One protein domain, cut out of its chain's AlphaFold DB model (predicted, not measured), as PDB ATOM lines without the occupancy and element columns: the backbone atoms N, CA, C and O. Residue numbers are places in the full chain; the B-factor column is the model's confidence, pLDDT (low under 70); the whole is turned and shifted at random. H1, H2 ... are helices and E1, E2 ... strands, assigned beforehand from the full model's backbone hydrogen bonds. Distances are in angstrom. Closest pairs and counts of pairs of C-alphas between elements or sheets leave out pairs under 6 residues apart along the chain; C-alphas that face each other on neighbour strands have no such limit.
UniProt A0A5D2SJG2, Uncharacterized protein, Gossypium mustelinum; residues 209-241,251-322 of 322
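This is residues 209 to 241 and 251 to 322 of the 322 residues of an uncharacterized protein of Gossypium mustelinum (UniProt A0A5D2SJG2). Three long helices, H1, H2 and H3, make a loose up-and-down bundle in which H2 and H3 form a well-packed hairpin and H1 meets both with only part of its length. The end of H1, residues 236 to 241, sticks out on its own, and so does a tail, residues 310 to 322, that holds the small helix H5 and adds to the length. The printed part has 105 residues with one named strand and five named helices, in the order E1, H1, H2, H3, H4, H5, and its class is mostly helix. The whole is loose, with a radius of gyration of the C-alphas of 18.3 A and spans of 66 by 27 by 20 A.

The longest helix, H1, residues 214 to 241, touches H2, residues 253 to 274, at a shallow tilt of 19 degrees, opposite ways; the closest C-alphas, of Leu 228 and Ile 253, are 6.2 A apart. H1 touches H2 with residues 220 to 231 alone, and H2 touches H1 with residues 253 to 260 alone. With residues 216 to 220 alone, H1 touches residues 281 to 288 of H3, residues 281 to 299, at a shallow tilt of 14 degrees, the same way; the closest C-alphas, of Asp 216 and Leu 281, are 6.1 A apart. H2 and H3 are a helical hairpin and touch at a shallow tilt of 30 degrees, their closest C-alphas, of Gly 263 and Leu 284, 4.3 A apart. H4, residues 302 to 307, and H3 only just touch, only at the corner, with 3 pairs of C-alphas within 8 A; the closest, of Ser 296 and Leu 302, are 4.9 A apart. H1 and H4 are close but not clearly touching, with the C-alphas of Phe 230 and Leu 305 7.0 A apart. H5, residues 313 to 319, touches no helix. E1, residues 209 to 213, pairs with no named strand, and E1 and H1 meet only through their link. Every O i to N i+4 pair is within hydrogen-bond range in H4 and H5, against 22 of 24 in H1, 17 of 18 in H2 and 12 of 15 in H3.

H1 is 40.7 A long from C-alpha 214 at (93.202, -114.668, 385.779) to C-alpha 241 at (130.513, -124.818, 373.087). H2 measures 31.3 A and H3 26.7 A. E1 starts at C-alpha 209 at (83.986, -119.812, 396.777), and H5 ends at C-alpha 319 at (122.365, -111.274, 354.761).

The two C-alphas farthest apart, of His 275 and Val 322, are 66.5 A apart. Residues 242 to 250 are not printed, and C-alphas 241 and 251 are 16.8 A apart across the cut. Of the links that are printed whole, none is long. The mean pLDDT of the printed part is 77.1, with values under 70 at residues 209 to 211, 236 to 241, 275 to 277 and 308 to 322.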
ATOM      1  N   PHE A 209      83.194-119.636 397.976       59.94
ATOM      2  CA  PHE A 209      83.986-119.812 396.777       59.94
ATOM      3  C   PHE A 209      85.387-119.245 397.003       59.94
ATOM      4  O   PHE A 209      85.552-118.078 397.363       59.94
ATOM      5  N   MET A 210      86.416-120.066 396.785       65.25
ATOM      6  CA  MET A 210      87.785-119.573 396.673       65.25
ATOM      7  C   MET A 210      88.005-119.041 395.261       65.25
ATOM      8  O   MET A 210      87.462-119.556 394.288       65.25
ATOM      9  N   MET A 211      88.759-117.958 395.161       68.88
ATOM     10  CA  MET A 211      88.623-117.033 394.057       68.88
ATOM     11  C   MET A 211      90.002-116.494 393.690       68.88
ATOM     12  O   MET A 211      90.611-115.813 394.512       68.88
ATOM     13  N   LEU A 212      90.476-116.774 392.474       74.25
ATOM     14  CA  LEU A 212      91.788-116.331 391.989       74.25
ATOM     15  C   LEU A 212      91.643-115.584 390.661       74.25
ATOM     16  O   LEU A 212      90.912-116.026 389.769       74.25
ATOM     17  N   GLY A 213      92.300-114.429 390.540       75.75
ATOM     18  CA  GLY A 213      92.247-113.618 389.331       75.75
ATOM     19  C   GLY A 213      93.019-114.270 388.188       75.75
ATOM     20  O   GLY A 213      94.123-114.773 388.382       75.75
ATOM     21  N   LEU A 214      92.476-114.212 386.969       74.75
ATOM     22  CA  LEU A 214      93.202-114.668 385.779       74.75
ATOM     23  C   LEU A 214      94.503-113.865 385.576       74.75
ATOM     24  O   LEU A 214      95.519-114.413 385.160       74.75
ATOM     25  N   GLY A 215      94.488-112.573 385.926       77.88
ATOM     26  CA  GLY A 215      95.666-111.700 385.875       77.88
ATOM     27  C   GLY A 215      96.805-112.147 386.798       77.88
ATOM     28  O   GLY A 215      97.970-112.027 386.421       77.88
ATOM     29  N   ASP A 216      96.470-112.746 387.946       82.50
ATOM     30  CA  ASP A 216      97.445-113.278 388.907       82.50
ATOM     31  C   ASP A 216      98.174-114.517 388.358       82.50
ATOM     32  O   ASP A 216      99.250-114.860 388.837       82.50
ATOM     33  N   MET A 217      97.623-115.167 387.326       84.19
ATOM     34  CA  MET A 217      98.285-116.246 386.584       84.19
ATOM     35  C   MET A 217      98.971-115.733 385.314       84.19
ATOM     36  O   MET A 217     100.089-116.141 385.002       84.19
ATOM     37  N   ALA A 218      98.315-114.838 384.571       84.81
ATOM     38  CA  ALA A 218      98.779-114.391 383.260       84.81
ATOM     39  C   ALA A 218     100.105-113.616 383.327       84.81
ATOM     40  O   ALA A 218     101.000-113.872 382.521       84.81
ATOM     41  N   ILE A 219     100.260-112.703 384.295       87.50
ATOM     42  CA  ILE A 219     101.485-111.897 384.432       87.50
ATOM     43  C   ILE A 219     102.693-112.789 384.784       87.50
ATOM     44  O   ILE A 219     103.700-112.727 384.072       87.50
ATOM     45  N   PRO A 220     102.621-113.678 385.796       87.94
ATOM     46  CA  PRO A 220     103.698-114.628 386.066       87.94
ATOM     47  C   PRO A 220     103.952-115.615 384.925       87.94
ATOM     48  O   PRO A 220     105.109-115.931 384.665       87.94
ATOM     49  N   ALA A 221     102.920-116.074 384.208       88.69
ATOM     50  CA  ALA A 221     103.103-116.936 383.037       88.69
ATOM     51  C   ALA A 221     103.920-116.243 381.938       88.69
ATOM     52  O   ALA A 221     104.807-116.860 381.349       88.69
ATOM     53  N   MET A 222     103.663-114.954 381.694       88.62
ATOM     54  CA  MET A 222     104.441-114.152 380.751       88.62
ATOM     55  C   MET A 222     105.902-114.018 381.199       88.62
ATOM     56  O   MET A 222     106.808-114.231 380.394       88.62
ATOM     57  N   LEU A 223     106.145-113.743 382.487       89.81
ATOM     58  CA  LEU A 223     107.500-113.704 383.045       89.81
ATOM     59  C   LEU A 223     108.214-115.058 382.890       89.81
ATOM     60  O   LEU A 223     109.346-115.107 382.415       89.81
ATOM     61  N   LEU A 224     107.548-116.165 383.235       90.56
ATOM     62  CA  LEU A 224     108.092-117.515 383.073       90.56
ATOM     63  C   LEU A 224     108.384-117.838 381.604       90.56
ATOM     64  O   LEU A 224     109.386-118.493 381.327       90.56
ATOM     65  N   ALA A 225     107.552-117.380 380.665       89.12
ATOM     66  CA  ALA A 225     107.786-117.563 379.235       89.12
ATOM     67  C   ALA A 225     109.063-116.842 378.780       89.12
ATOM     68  O   ALA A 225     109.864-117.432 378.058       89.12
ATOM     69  N   LEU A 226     109.292-115.609 379.247       88.12
ATOM     70  CA  LEU A 226     110.519-114.856 378.958       88.12
ATOM     71  C   LEU A 226     111.756-115.539 379.547       88.12
ATOM     72  O   LEU A 226     112.742-115.736 378.839       88.12
ATOM     73  N   VAL A 227     111.680-115.974 380.809       88.88
ATOM     74  CA  VAL A 227     112.767-116.712 381.473       88.88
ATOM     75  C   VAL A 227     113.058-118.029 380.749       88.88
ATOM     76  O   VAL A 227     114.220-118.359 380.530       88.88
ATOM     77  N   LEU A 228     112.028-118.759 380.312       87.69
ATOM     78  CA  LEU A 228     112.175-119.985 379.525       87.69
ATOM     79  C   LEU A 228     112.778-119.737 378.137       87.69
ATOM     80  O   LEU A 228     113.587-120.541 377.672       87.69
ATOM     81  N   CYS A 229     112.395-118.645 377.473       84.69
ATOM     82  CA  CYS A 229     113.005-118.218 376.215       84.69
ATOM     83  C   CYS A 229     114.489-117.900 376.403       84.69
ATOM     84  O   CYS A 229     115.310-118.385 375.624       84.69
ATOM     85  N   PHE A 230     114.842-117.163 377.458       83.75
ATOM     86  CA  PHE A 230     116.231-116.868 377.798       83.75
ATOM     87  C   PHE A 230     117.026-118.141 378.122       83.75
ATOM     88  O   PHE A 230     118.071-118.383 377.521       83.75
ATOM     89  N   ASP A 231     116.489-119.014 378.983       85.69
ATOM     90  CA  ASP A 231     117.066-120.326 379.306       85.69
ATOM     91  C   ASP A 231     117.339-121.148 378.042       85.69
ATOM     92  O   ASP A 231     118.394-121.774 377.911       85.69
ATOM     93  N   HIS A 232     116.391-121.163 377.102       80.31
ATOM     94  CA  HIS A 232     116.526-121.915 375.863       80.31
ATOM     95  C   HIS A 232     117.592-121.327 374.934       80.31
ATOM     96  O   HIS A 232     118.398-122.087 374.393       80.31
ATOM     97  N   ARG A 233     117.622-119.999 374.770       76.00
ATOM     98  CA  ARG A 233     118.632-119.304 373.956       76.00
ATOM     99  C   ARG A 233     120.033-119.517 374.514       76.00
ATOM    100  O   ARG A 233     120.900-120.009 373.797       76.00
ATOM    101  N   LYS A 234     120.209-119.296 375.816       75.94
ATOM    102  CA  LYS A 234     121.491-119.506 376.491       75.94
ATOM    103  C   LYS A 234     121.934-120.964 376.442       75.94
ATOM    104  O   LYS A 234     123.104-121.244 376.205       75.94
ATOM    105  N   THR A 235     120.999-121.909 376.586       73.81
ATOM    106  CA  THR A 235     121.288-123.337 376.379       73.81
ATOM    107  C   THR A 235     121.791-123.597 374.961       73.81
ATOM    108  O   THR A 235     122.731-124.361 374.809       73.81
ATOM    109  N   ARG A 236     121.218-122.973 373.925       68.19
ATOM    110  CA  ARG A 236     121.649-123.174 372.531       68.19
ATOM    111  C   ARG A 236     123.079-122.680 372.284       68.19
ATOM    112  O   ARG A 236     123.859-123.409 371.681       68.19
ATOM    113  N   GLU A 237     123.429-121.501 372.791       67.19
ATOM    114  CA  GLU A 237     124.793-120.947 372.704       67.19
ATOM    115  C   GLU A 237     125.803-121.776 373.508       67.19
ATOM    116  O   GLU A 237     126.917-122.058 373.067       67.19
ATOM    117  N   THR A 238     125.379-122.235 374.683       62.75
ATOM    118  CA  THR A 238     126.187-123.075 375.566       62.75
ATOM    119  C   THR A 238     126.410-124.457 374.942       62.75
ATOM    120  O   THR A 238     127.535-124.936 374.947       62.75
ATOM    121  N   VAL A 239     125.382-125.078 374.346       62.91
ATOM    122  CA  VAL A 239     125.460-126.395 373.679       62.91
ATOM    123  C   VAL A 239     126.440-126.371 372.506       62.91
ATOM    124  O   VAL A 239     127.233-127.297 372.394       62.91
ATOM    125  N   SER A 240     126.502-125.288 371.716       56.97
ATOM    126  CA  SER A 240     127.522-125.171 370.659       56.97
ATOM    127  C   SER A 240     128.969-125.142 371.172       56.97
ATOM    128  O   SER A 240     129.883-125.446 370.413       56.97
ATOM    129  N   LEU A 241     129.190-124.798 372.448       56.09
ATOM    130  CA  LEU A 241     130.513-124.818 373.087       56.09
ATOM    131  C   LEU A 241     130.741-126.046 373.989       56.09
ATOM    132  O   LEU A 241     131.887-126.405 374.249       56.09
ATOM    133  N   LYS A 251     118.845-124.308 384.741       75.44
ATOM    134  CA  LYS A 251     117.852-123.424 384.114       75.44
ATOM    135  C   LYS A 251     117.204-122.496 385.153       75.44
ATOM    136  O   LYS A 251     116.789-122.970 386.214       75.44
ATOM    137  N   TYR A 252     117.089-121.207 384.842       81.50
ATOM    138  CA  TYR A 252     116.442-120.175 385.662       81.50
ATOM    139  C   TYR A 252     114.980-120.523 386.004       81.50
ATOM    140  O   TYR A 252     114.494-120.168 387.083       81.50
ATOM    141  N   ILE A 253     114.301-121.305 385.155       83.00
ATOM    142  CA  ILE A 253     112.947-121.818 385.422       83.00
ATOM    143  C   ILE A 253     112.826-122.588 386.745       83.00
ATOM    144  O   ILE A 253     111.798-122.487 387.415       83.00
ATOM    145  N   TRP A 254     113.869-123.316 387.159       83.94
ATOM    146  CA  TRP A 254     113.853-124.084 388.409       83.94
ATOM    147  C   TRP A 254     113.848-123.204 389.657       83.94
ATOM    148  O   TRP A 254     113.568-123.704 390.740       83.94
ATOM    149  N   TYR A 255     114.100-121.905 389.510       87.31
ATOM    150  CA  TYR A 255     114.007-120.928 390.590       87.31
ATOM    151  C   TYR A 255     112.741-120.075 390.471       87.31
ATOM    152  O   TYR A 255     112.082-119.808 391.474       87.31
ATOM    153  N   ALA A 256     112.346-119.718 389.244       88.06
ATOM    154  CA  ALA A 256     111.131-118.947 388.984       88.06
ATOM    155  C   ALA A 256     109.845-119.719 389.344       88.06
ATOM    156  O   ALA A 256     108.931-119.152 389.946       88.06
ATOM    157  N   LEU A 257     109.771-121.017 389.012       89.06
ATOM    158  CA  LEU A 257     108.569-121.830 389.225       89.06
ATOM    159  C   LEU A 257     108.279-122.091 390.720       89.06
ATOM    160  O   LEU A 257     107.143-121.856 391.142       89.06
ATOM    161  N   PRO A 258     109.257-122.490 391.563       90.56
ATOM    162  CA  PRO A 258     109.037-122.558 393.007       90.56
ATOM    163  C   PRO A 258     108.747-121.188 393.622       90.56
ATOM    164  O   PRO A 258     107.895-121.095 394.500       90.56
ATOM    165  N   GLY A 259     109.387-120.116 393.134       91.25
ATOM    166  CA  GLY A 259     109.100-118.745 393.564       91.25
ATOM    167  C   GLY A 259     107.639-118.338 393.342       91.25
ATOM    168  O   GLY A 259     107.026-117.707 394.208       91.25
ATOM    169  N   TYR A 260     107.037-118.771 392.230       91.31
ATOM    170  CA  TYR A 260     105.606-118.584 391.960       91.31
ATOM    171  C   TYR A 260     104.729-119.378 392.931       91.31
ATOM    172  O   TYR A 260     103.807-118.816 393.522       91.31
ATOM    173  N   ALA A 261     105.046-120.659 393.153       91.19
ATOM    174  CA  ALA A 261     104.307-121.496 394.097       91.19
ATOM    175  C   ALA A 261     104.347-120.917 395.525       91.19
ATOM    176  O   ALA A 261     103.309-120.814 396.176       91.19
ATOM    177  N   VAL A 262     105.520-120.465 395.983       92.06
ATOM    178  CA  VAL A 262     105.696-119.815 397.292       92.06
ATOM    179  C   VAL A 262     104.914-118.502 397.372       92.06
ATOM    180  O   VAL A 262     104.256-118.246 398.380       92.06
ATOM    181  N   GLY A 263     104.929-117.686 396.316       90.75
ATOM    182  CA  GLY A 263     104.134-116.455 396.243       90.75
ATOM    183  C   GLY A 263     102.637-116.705 396.376       90.75
ATOM    184  O   GLY A 263     101.956-116.002 397.120       90.75
ATOM    185  N   LEU A 264     102.136-117.749 395.714       88.25
ATOM    186  CA  LEU A 264     100.725-118.121 395.756       88.25
ATOM    187  C   LEU A 264     100.307-118.657 397.132       88.25
ATOM    188  O   LEU A 264      99.277-118.248 397.666       88.25
ATOM    189  N   VAL A 265     101.142-119.504 397.741       89.19
ATOM    190  CA  VAL A 265     100.977-119.975 399.128       89.19
ATOM    191  C   VAL A 265     100.940-118.787 400.092       89.19
ATOM    192  O   VAL A 265     100.058-118.713 400.943       89.19
ATOM    193  N   THR A 266     101.852-117.828 399.923       88.38
ATOM    194  CA  THR A 266     101.950-116.642 400.786       88.38
ATOM    195  C   THR A 266     100.738-115.724 400.619       88.38
ATOM    196  O   THR A 266     100.178-115.278 401.616       88.38
ATOM    197  N   ALA A 267     100.279-115.495 399.386       86.75
ATOM    198  CA  ALA A 267      99.088-114.691 399.107       86.75
ATOM    199  C   ALA A 267      97.821-115.305 399.723       86.75
ATOM    200  O   ALA A 267      97.020-114.599 400.341       86.75
ATOM    201  N   LEU A 268      97.652-116.625 399.598       82.38
ATOM    202  CA  LEU A 268      96.524-117.337 400.197       82.38
ATOM    203  C   LEU A 268      96.606-117.331 401.729       82.38
ATOM    204  O   LEU A 268      95.605-117.057 402.390       82.38
ATOM    205  N   ALA A 269      97.793-117.559 402.297       83.44
ATOM    206  CA  ALA A 269      98.009-117.495 403.740       83.44
ATOM    207  C   ALA A 269      97.703-116.096 404.297       83.44
ATOM    208  O   ALA A 269      96.992-115.973 405.295       83.44
ATOM    209  N   ALA A 270      98.169-115.039 403.627       82.44
ATOM    210  CA  ALA A 270      97.898-113.662 404.022       82.44
ATOM    211  C   ALA A 270      96.397-113.331 403.956       82.44
ATOM    212  O   ALA A 270      95.867-112.741 404.896       82.44
ATOM    213  N   GLY A 271      95.695-113.788 402.911       77.00
ATOM    214  CA  GLY A 271      94.244-113.612 402.783       77.00
ATOM    215  C   GLY A 271      93.432-114.326 403.871       77.00
ATOM    216  O   GLY A 271      92.442-113.777 404.357       77.00
ATOM    217  N   ILE A 272      93.858-115.520 404.298       75.19
ATOM    218  CA  ILE A 272      93.217-116.255 405.402       75.19
ATOM    219  C   ILE A 272      93.482-115.563 406.745       75.19
ATOM    220  O   ILE A 272      92.576-115.455 407.571       75.19
ATOM    221  N   LEU A 273      94.706-115.077 406.967       77.12
ATOM    222  CA  LEU A 273      95.104-114.459 408.233       77.12
ATOM    223  C   LEU A 273      94.454-113.092 408.460       77.12
ATOM    224  O   LEU A 273      94.033-112.806 409.581       77.12
ATOM    225  N   THR A 274      94.357-112.251 407.428       74.00
ATOM    226  CA  THR A 274      93.807-110.895 407.584       74.00
ATOM    227  C   THR A 274      92.301-110.812 407.392       74.00
ATOM    228  O   THR A 274      91.741-109.739 407.594       74.00
ATOM    229  N   HIS A 275      91.636-111.912 407.009       69.00
ATOM    230  CA  HIS A 275      90.198-111.943 406.710       69.00
ATOM    231  C   HIS A 275      89.759-110.848 405.708       69.00
ATOM    232  O   HIS A 275      88.589-110.474 405.647       69.00
ATOM    233  N   SER A 276      90.699-110.338 404.908       64.06
ATOM    234  CA  SER A 276      90.514-109.234 403.969       64.06
ATOM    235  C   SER A 276      91.073-109.623 402.598       64.06
ATOM    236  O   SER A 276      92.096-110.309 402.528       64.06
ATOM    237  N   PRO A 277      90.446-109.192 401.488       59.94
ATOM    238  CA  PRO A 277      90.984-109.438 400.158       59.94
ATOM    239  C   PRO A 277      92.282-108.646 399.982       59.94
ATOM    240  O   PRO A 277      92.273-107.417 399.953       59.94
ATOM    241  N   GLN A 278      93.404-109.357 399.882       71.62
ATOM    242  CA  GLN A 278      94.706-108.765 399.600       71.62
ATOM    243  C   GLN A 278      95.070-108.942 398.121       71.62
ATOM    244  O   GLN A 278      94.727-109.968 397.527       71.62
ATOM    245  N   PRO A 279      95.768-107.970 397.508       77.31
ATOM    246  CA  PRO A 279      96.204-108.091 396.123       77.31
ATOM    247  C   PRO A 279      97.274-109.182 396.005       77.31
ATOM    248  O   PRO A 279      98.388-109.022 396.500       77.31
ATOM    249  N   ALA A 280      96.958-110.290 395.327       80.19
ATOM    250  CA  ALA A 280      97.864-111.433 395.206       80.19
ATOM    251  C   ALA A 280      99.195-111.055 394.523       80.19
ATOM    252  O   ALA A 280     100.260-111.481 394.973       80.19
ATOM    253  N   LEU A 281      99.157-110.175 393.512       82.31
ATOM    254  CA  LEU A 281     100.350-109.672 392.814       82.31
ATOM    255  C   LEU A 281     101.422-109.090 393.744       82.31
ATOM    256  O   LEU A 281     102.606-109.211 393.433       82.31
ATOM    257  N   LEU A 282     101.035-108.514 394.889       87.62
ATOM    258  CA  LEU A 282     101.982-107.961 395.862       87.62
ATOM    259  C   LEU A 282     102.957-109.024 396.387       87.62
ATOM    260  O   LEU A 282     104.112-108.711 396.655       87.62
ATOM    261  N   TYR A 283     102.503-110.272 396.504       89.19
ATOM    262  CA  TYR A 283     103.315-111.397 396.967       89.19
ATOM    263  C   TYR A 283     103.967-112.145 395.809       89.19
ATOM    264  O   TYR A 283     105.126-112.542 395.906       89.19
ATOM    265  N   LEU A 284     103.237-112.313 394.704       88.69
ATOM    266  CA  LEU A 284     103.698-113.095 393.562       88.69
ATOM    267  C   LEU A 284     104.868-112.440 392.823       88.69
ATOM    268  O   LEU A 284     105.806-113.132 392.430       88.69
ATOM    269  N   VAL A 285     104.828-111.124 392.603       89.44
ATOM    270  CA  VAL A 285     105.884-110.419 391.858       89.44
ATOM    271  C   VAL A 285     107.245-110.529 392.558       89.44
ATOM    272  O   VAL A 285     108.181-111.016 391.922       89.44
ATOM    273  N   PRO A 286     107.404-110.164 393.846       90.19
ATOM    274  CA  PRO A 286     108.703-110.272 394.508       90.19
ATOM    275  C   PRO A 286     109.163-111.725 394.672       90.19
ATOM    276  O   PRO A 286     110.359-111.992 394.553       90.19
ATOM    277  N   SER A 287     108.250-112.677 394.892       90.94
ATOM    278  CA  SER A 287     108.622-114.084 395.077       90.94
ATOM    279  C   SER A 287     109.051-114.777 393.778       90.94
ATOM    280  O   SER A 287     109.842-115.713 393.830       90.94
ATOM    281  N   THR A 288     108.552-114.337 392.619       90.25
ATOM    282  CA  THR A 288     108.927-114.885 391.301       90.25
ATOM    283  C   THR A 288     110.133-114.186 390.701       90.25
ATOM    284  O   THR A 288     111.072-114.843 390.253       90.25
ATOM    285  N   LEU A 289     110.122-112.854 390.706       90.56
ATOM    286  CA  LEU A 289     111.152-112.034 390.083       90.56
ATOM    287  C   LEU A 289     112.415-111.957 390.951       90.56
ATOM    288  O   LEU A 289     113.523-111.985 390.418       90.56
ATOM    289  N   GLY A 290     112.264-111.912 392.277       91.06
ATOM    290  CA  GLY A 290     113.376-111.807 393.224       91.06
ATOM    291  C   GLY A 290     114.429-112.909 393.055       91.06
ATOM    292  O   GLY A 290     115.596-112.580 392.845       91.06
ATOM    293  N   PRO A 291     114.055-114.206 393.066       90.25
ATOM    294  CA  PRO A 291     114.999-115.300 392.834       90.25
ATOM    295  C   PRO A 291     115.689-115.229 391.468       90.25
ATOM    296  O   PRO A 291     116.882-115.510 391.369       90.25
ATOM    297  N   VAL A 292     114.964-114.827 390.418       89.75
ATOM    298  CA  VAL A 292     115.517-114.705 389.060       89.75
ATOM    299  C   VAL A 292     116.562-113.594 388.998       89.75
ATOM    300  O   VAL A 292     117.664-113.835 388.509       89.75
ATOM    301  N   ILE A 293     116.250-112.414 389.544       90.75
ATOM    302  CA  ILE A 293     117.172-111.271 389.622       90.75
ATOM    303  C   ILE A 293     118.391-111.609 390.478       90.75
ATOM    304  O   ILE A 293     119.520-111.308 390.103       90.75
ATOM    305  N   PHE A 294     118.186-112.250 391.626       89.88
ATOM    306  CA  PHE A 294     119.281-112.592 392.527       89.88
ATOM    307  C   PHE A 294     120.277-113.552 391.863       89.88
ATOM    308  O   PHE A 294     121.489-113.342 391.919       89.88
ATOM    309  N   ILE A 295     119.778-114.579 391.173       87.50
ATOM    310  CA  ILE A 295     120.629-115.567 390.500       87.50
ATOM    311  C   ILE A 295     121.268-114.982 389.239       87.50
ATOM    312  O   ILE A 295     122.435-115.272 388.973       87.50
ATOM    313  N   SER A 296     120.555-114.147 388.477       87.31
ATOM    314  CA  SER A 296     121.133-113.473 387.307       87.31
ATOM    315  C   SER A 296     122.213-112.468 387.709       87.31
ATOM    316  O   SER A 296     123.226-112.353 387.018       87.31
ATOM    317  N   TRP A 297     122.065-111.812 388.864       88.31
ATOM    318  CA  TRP A 297     123.094-110.944 389.428       88.31
ATOM    319  C   TRP A 297     124.338-111.730 389.854       88.31
ATOM    320  O   TRP A 297     125.449-111.358 389.473       88.31
ATOM    321  N   LEU A 298     124.165-112.865 390.544       87.25
ATOM    322  CA  LEU A 298     125.275-113.763 390.897       87.25
ATOM    323  C   LEU A 298     126.028-114.280 389.662       87.25
ATOM    324  O   LEU A 298     127.242-114.469 389.715       87.25
ATOM    325  N   ARG A 299     125.319-114.494 388.547       83.69
ATOM    326  CA  ARG A 299     125.885-114.978 387.277       83.69
ATOM    327  C   ARG A 299     126.393-113.870 386.350       83.69
ATOM    328  O   ARG A 299     127.015-114.190 385.348       83.69
ATOM    329  N   LYS A 300     126.188-112.593 386.704       82.56
ATOM    330  CA  LYS A 300     126.510-111.402 385.890       82.56
ATOM    331  C   LYS A 300     125.788-111.327 384.533       82.56
ATOM    332  O   LYS A 300     126.205-110.575 383.662       82.56
ATOM    333  N   ASP A 301     124.660-112.018 384.399       84.56
ATOM    334  CA  ASP A 301     123.845-112.065 383.173       84.56
ATOM    335  C   ASP A 301     122.643-111.102 383.217       84.56
ATOM    336  O   ASP A 301     121.762-111.139 382.361       84.56
ATOM    337  N   LEU A 302     122.540-110.273 384.260       84.44
ATOM    338  CA  LEU A 302     121.334-109.489 384.541       84.44
ATOM    339  C   LEU A 302     121.008-108.475 383.437       84.44
ATOM    340  O   LEU A 302     119.843-108.320 383.084       84.44
ATOM    341  N   VAL A 303     122.029-107.817 382.882       84.38
ATOM    342  CA  VAL A 303     121.857-106.851 381.784       84.38
ATOM    343  C   VAL A 303     121.364-107.562 380.524       84.38
ATOM    344  O   VAL A 303     120.420-107.104 379.893       84.38
ATOM    345  N   GLU A 304     121.927-108.735 380.222       82.94
ATOM    346  CA  GLU A 304     121.525-109.566 379.081       82.94
ATOM    347  C   GLU A 304     120.069-110.051 379.204       82.94
ATOM    348  O   GLU A 304     119.318-110.040 378.230       82.94
ATOM    349  N   LEU A 305     119.646-110.430 380.416       83.75
ATOM    350  CA  LEU A 305     118.266-110.828 380.708       83.75
ATOM    351  C   LEU A 305     117.279-109.653 380.566       83.75
ATOM    352  O   LEU A 305     116.149-109.862 380.126       83.75
ATOM    353  N   TRP A 306     117.678-108.445 380.981       83.62
ATOM    354  CA  TRP A 306     116.803-107.269 381.054       83.62
ATOM    355  C   TRP A 306     116.655-106.539 379.718       83.62
ATOM    356  O   TRP A 306     115.543-106.194 379.322       83.62
ATOM    357  N   GLU A 307     117.767-106.305 379.024       79.50
ATOM    358  CA  GLU A 307     117.775-105.599 377.738       79.50
ATOM    359  C   GLU A 307     117.485-106.542 376.562       79.50
ATOM    360  O   GLU A 307     117.055-106.104 375.494       79.50
ATOM    361  N   GLY A 308     117.655-107.851 376.774       69.81
ATOM    362  CA  GLY A 308     117.643-108.846 375.713       69.81
ATOM    363  C   GLY A 308     118.940-108.816 374.900       69.81
ATOM    364  O   GLY A 308     119.696-107.846 374.900       69.81
ATOM    365  N   THR A 309     119.228-109.905 374.189       62.34
ATOM    366  CA  THR A 309     120.410-109.979 373.324       62.34
ATOM    367  C   THR A 309     120.299-108.940 372.205       62.34
ATOM    368  O   THR A 309     119.404-109.030 371.358       62.34
ATOM    369  N   MET A 310     121.213-107.968 372.184       49.56
ATOM    370  CA  MET A 310     121.328-107.009 371.085       49.56
ATOM    371  C   MET A 310     121.556-107.781 369.778       49.56
ATOM    372  O   MET A 310     122.446-108.635 369.732       49.56
ATOM    373  N   PRO A 311     120.775-107.536 368.709       48.94
ATOM    374  CA  PRO A 311     121.025-108.182 367.431       48.94
ATOM    375  C   PRO A 311     122.423-107.777 366.959       48.94
ATOM    376  O   PRO A 311     122.682-106.603 366.693       48.94
ATOM    377  N   ASN A 312     123.333-108.749 366.878       41.78
ATOM    378  CA  ASN A 312     124.662-108.529 366.327       41.78
ATOM    379  C   ASN A 312     124.510-107.984 364.899       41.78
ATOM    380  O   ASN A 312     124.049-108.694 364.004       41.78
ATOM    381  N   LEU A 313     124.923-106.731 364.669       49.06
ATOM    382  CA  LEU A 313     124.923-106.099 363.340       49.06
ATOM    383  C   LEU A 313     125.702-106.915 362.286       49.06
ATOM    384  O   LEU A 313     125.487-106.729 361.090       49.06
ATOM    385  N   SER A 314     126.558-107.849 362.716       45.50
ATOM    386  CA  SER A 314     127.298-108.766 361.845       45.50
ATOM    387  C   SER A 314     126.407-109.737 361.056       45.50
ATOM    388  O   SER A 314     126.783-110.098 359.941       45.50
ATOM    389  N   ASP A 315     125.246-110.153 361.576       45.69
ATOM    390  CA  ASP A 315     124.347-111.067 360.842       45.69
ATOM    391  C   ASP A 315     123.506-110.327 359.796       45.69
ATOM    392  O   ASP A 315     123.203-110.885 358.743       45.69
ATOM    393  N   LYS A 316     123.205-109.037 360.018       41.84
ATOM    394  CA  LYS A 316     122.596-108.192 358.976       41.84
ATOM    395  C   LYS A 316     123.561-107.918 357.823       41.84
ATOM    396  O   LYS A 316     123.118-107.885 356.684       41.84
ATOM    397  N   ALA A 317     124.859-107.764 358.092       42.72
ATOM    398  CA  ALA A 317     125.851-107.548 357.036       42.72
ATOM    399  C   ALA A 317     126.023-108.781 356.129       42.72
ATOM    400  O   ALA A 317     126.104-108.631 354.917       42.72
ATOM    401  N   ARG A 318     125.981-110.003 356.687       43.28
ATOM    402  CA  ARG A 318     126.054-111.247 355.894       43.28
ATOM    403  C   ARG A 318     124.785-111.581 355.108       43.28
ATOM    404  O   ARG A 318     124.875-112.323 354.141       43.28
ATOM    405  N   GLN A 319     123.620-111.059 355.498       44.19
ATOM    406  CA  GLN A 319     122.365-111.274 354.761       44.19
ATOM    407  C   GLN A 319     122.134-110.279 353.615       44.19
ATOM    408  O   GLN A 319     121.245-110.501 352.805       44.19
ATOM    409  N   ILE A 320     122.911-109.195 353.535       48.97
ATOM    410  CA  ILE A 320     122.830-108.228 352.424       48.97
ATOM    411  C   ILE A 320     123.770-108.629 351.268       48.97
ATOM    412  O   ILE A 320     123.641-108.118 350.161       48.97
ATOM    413  N   GLU A 321     124.693-109.565 351.505       40.41
ATOM    414  CA  GLU A 321     125.724-109.981 350.542       40.41
ATOM    415  C   GLU A 321     125.435-111.325 349.835       40.41
ATOM    416  O   GLU A 321     126.299-111.822 349.114       40.41
ATOM    417  N   VAL A 322     124.237-111.910 350.012       38.94
ATOM    418  CA  VAL A 322     123.796-113.159 349.346       38.94
ATOM    419  C   VAL A 322     122.556-112.924 348.497       38.94
ATOM    420  O   VAL A 322     121.587-112.340 349.031       38.94
TER     421      VAL A 322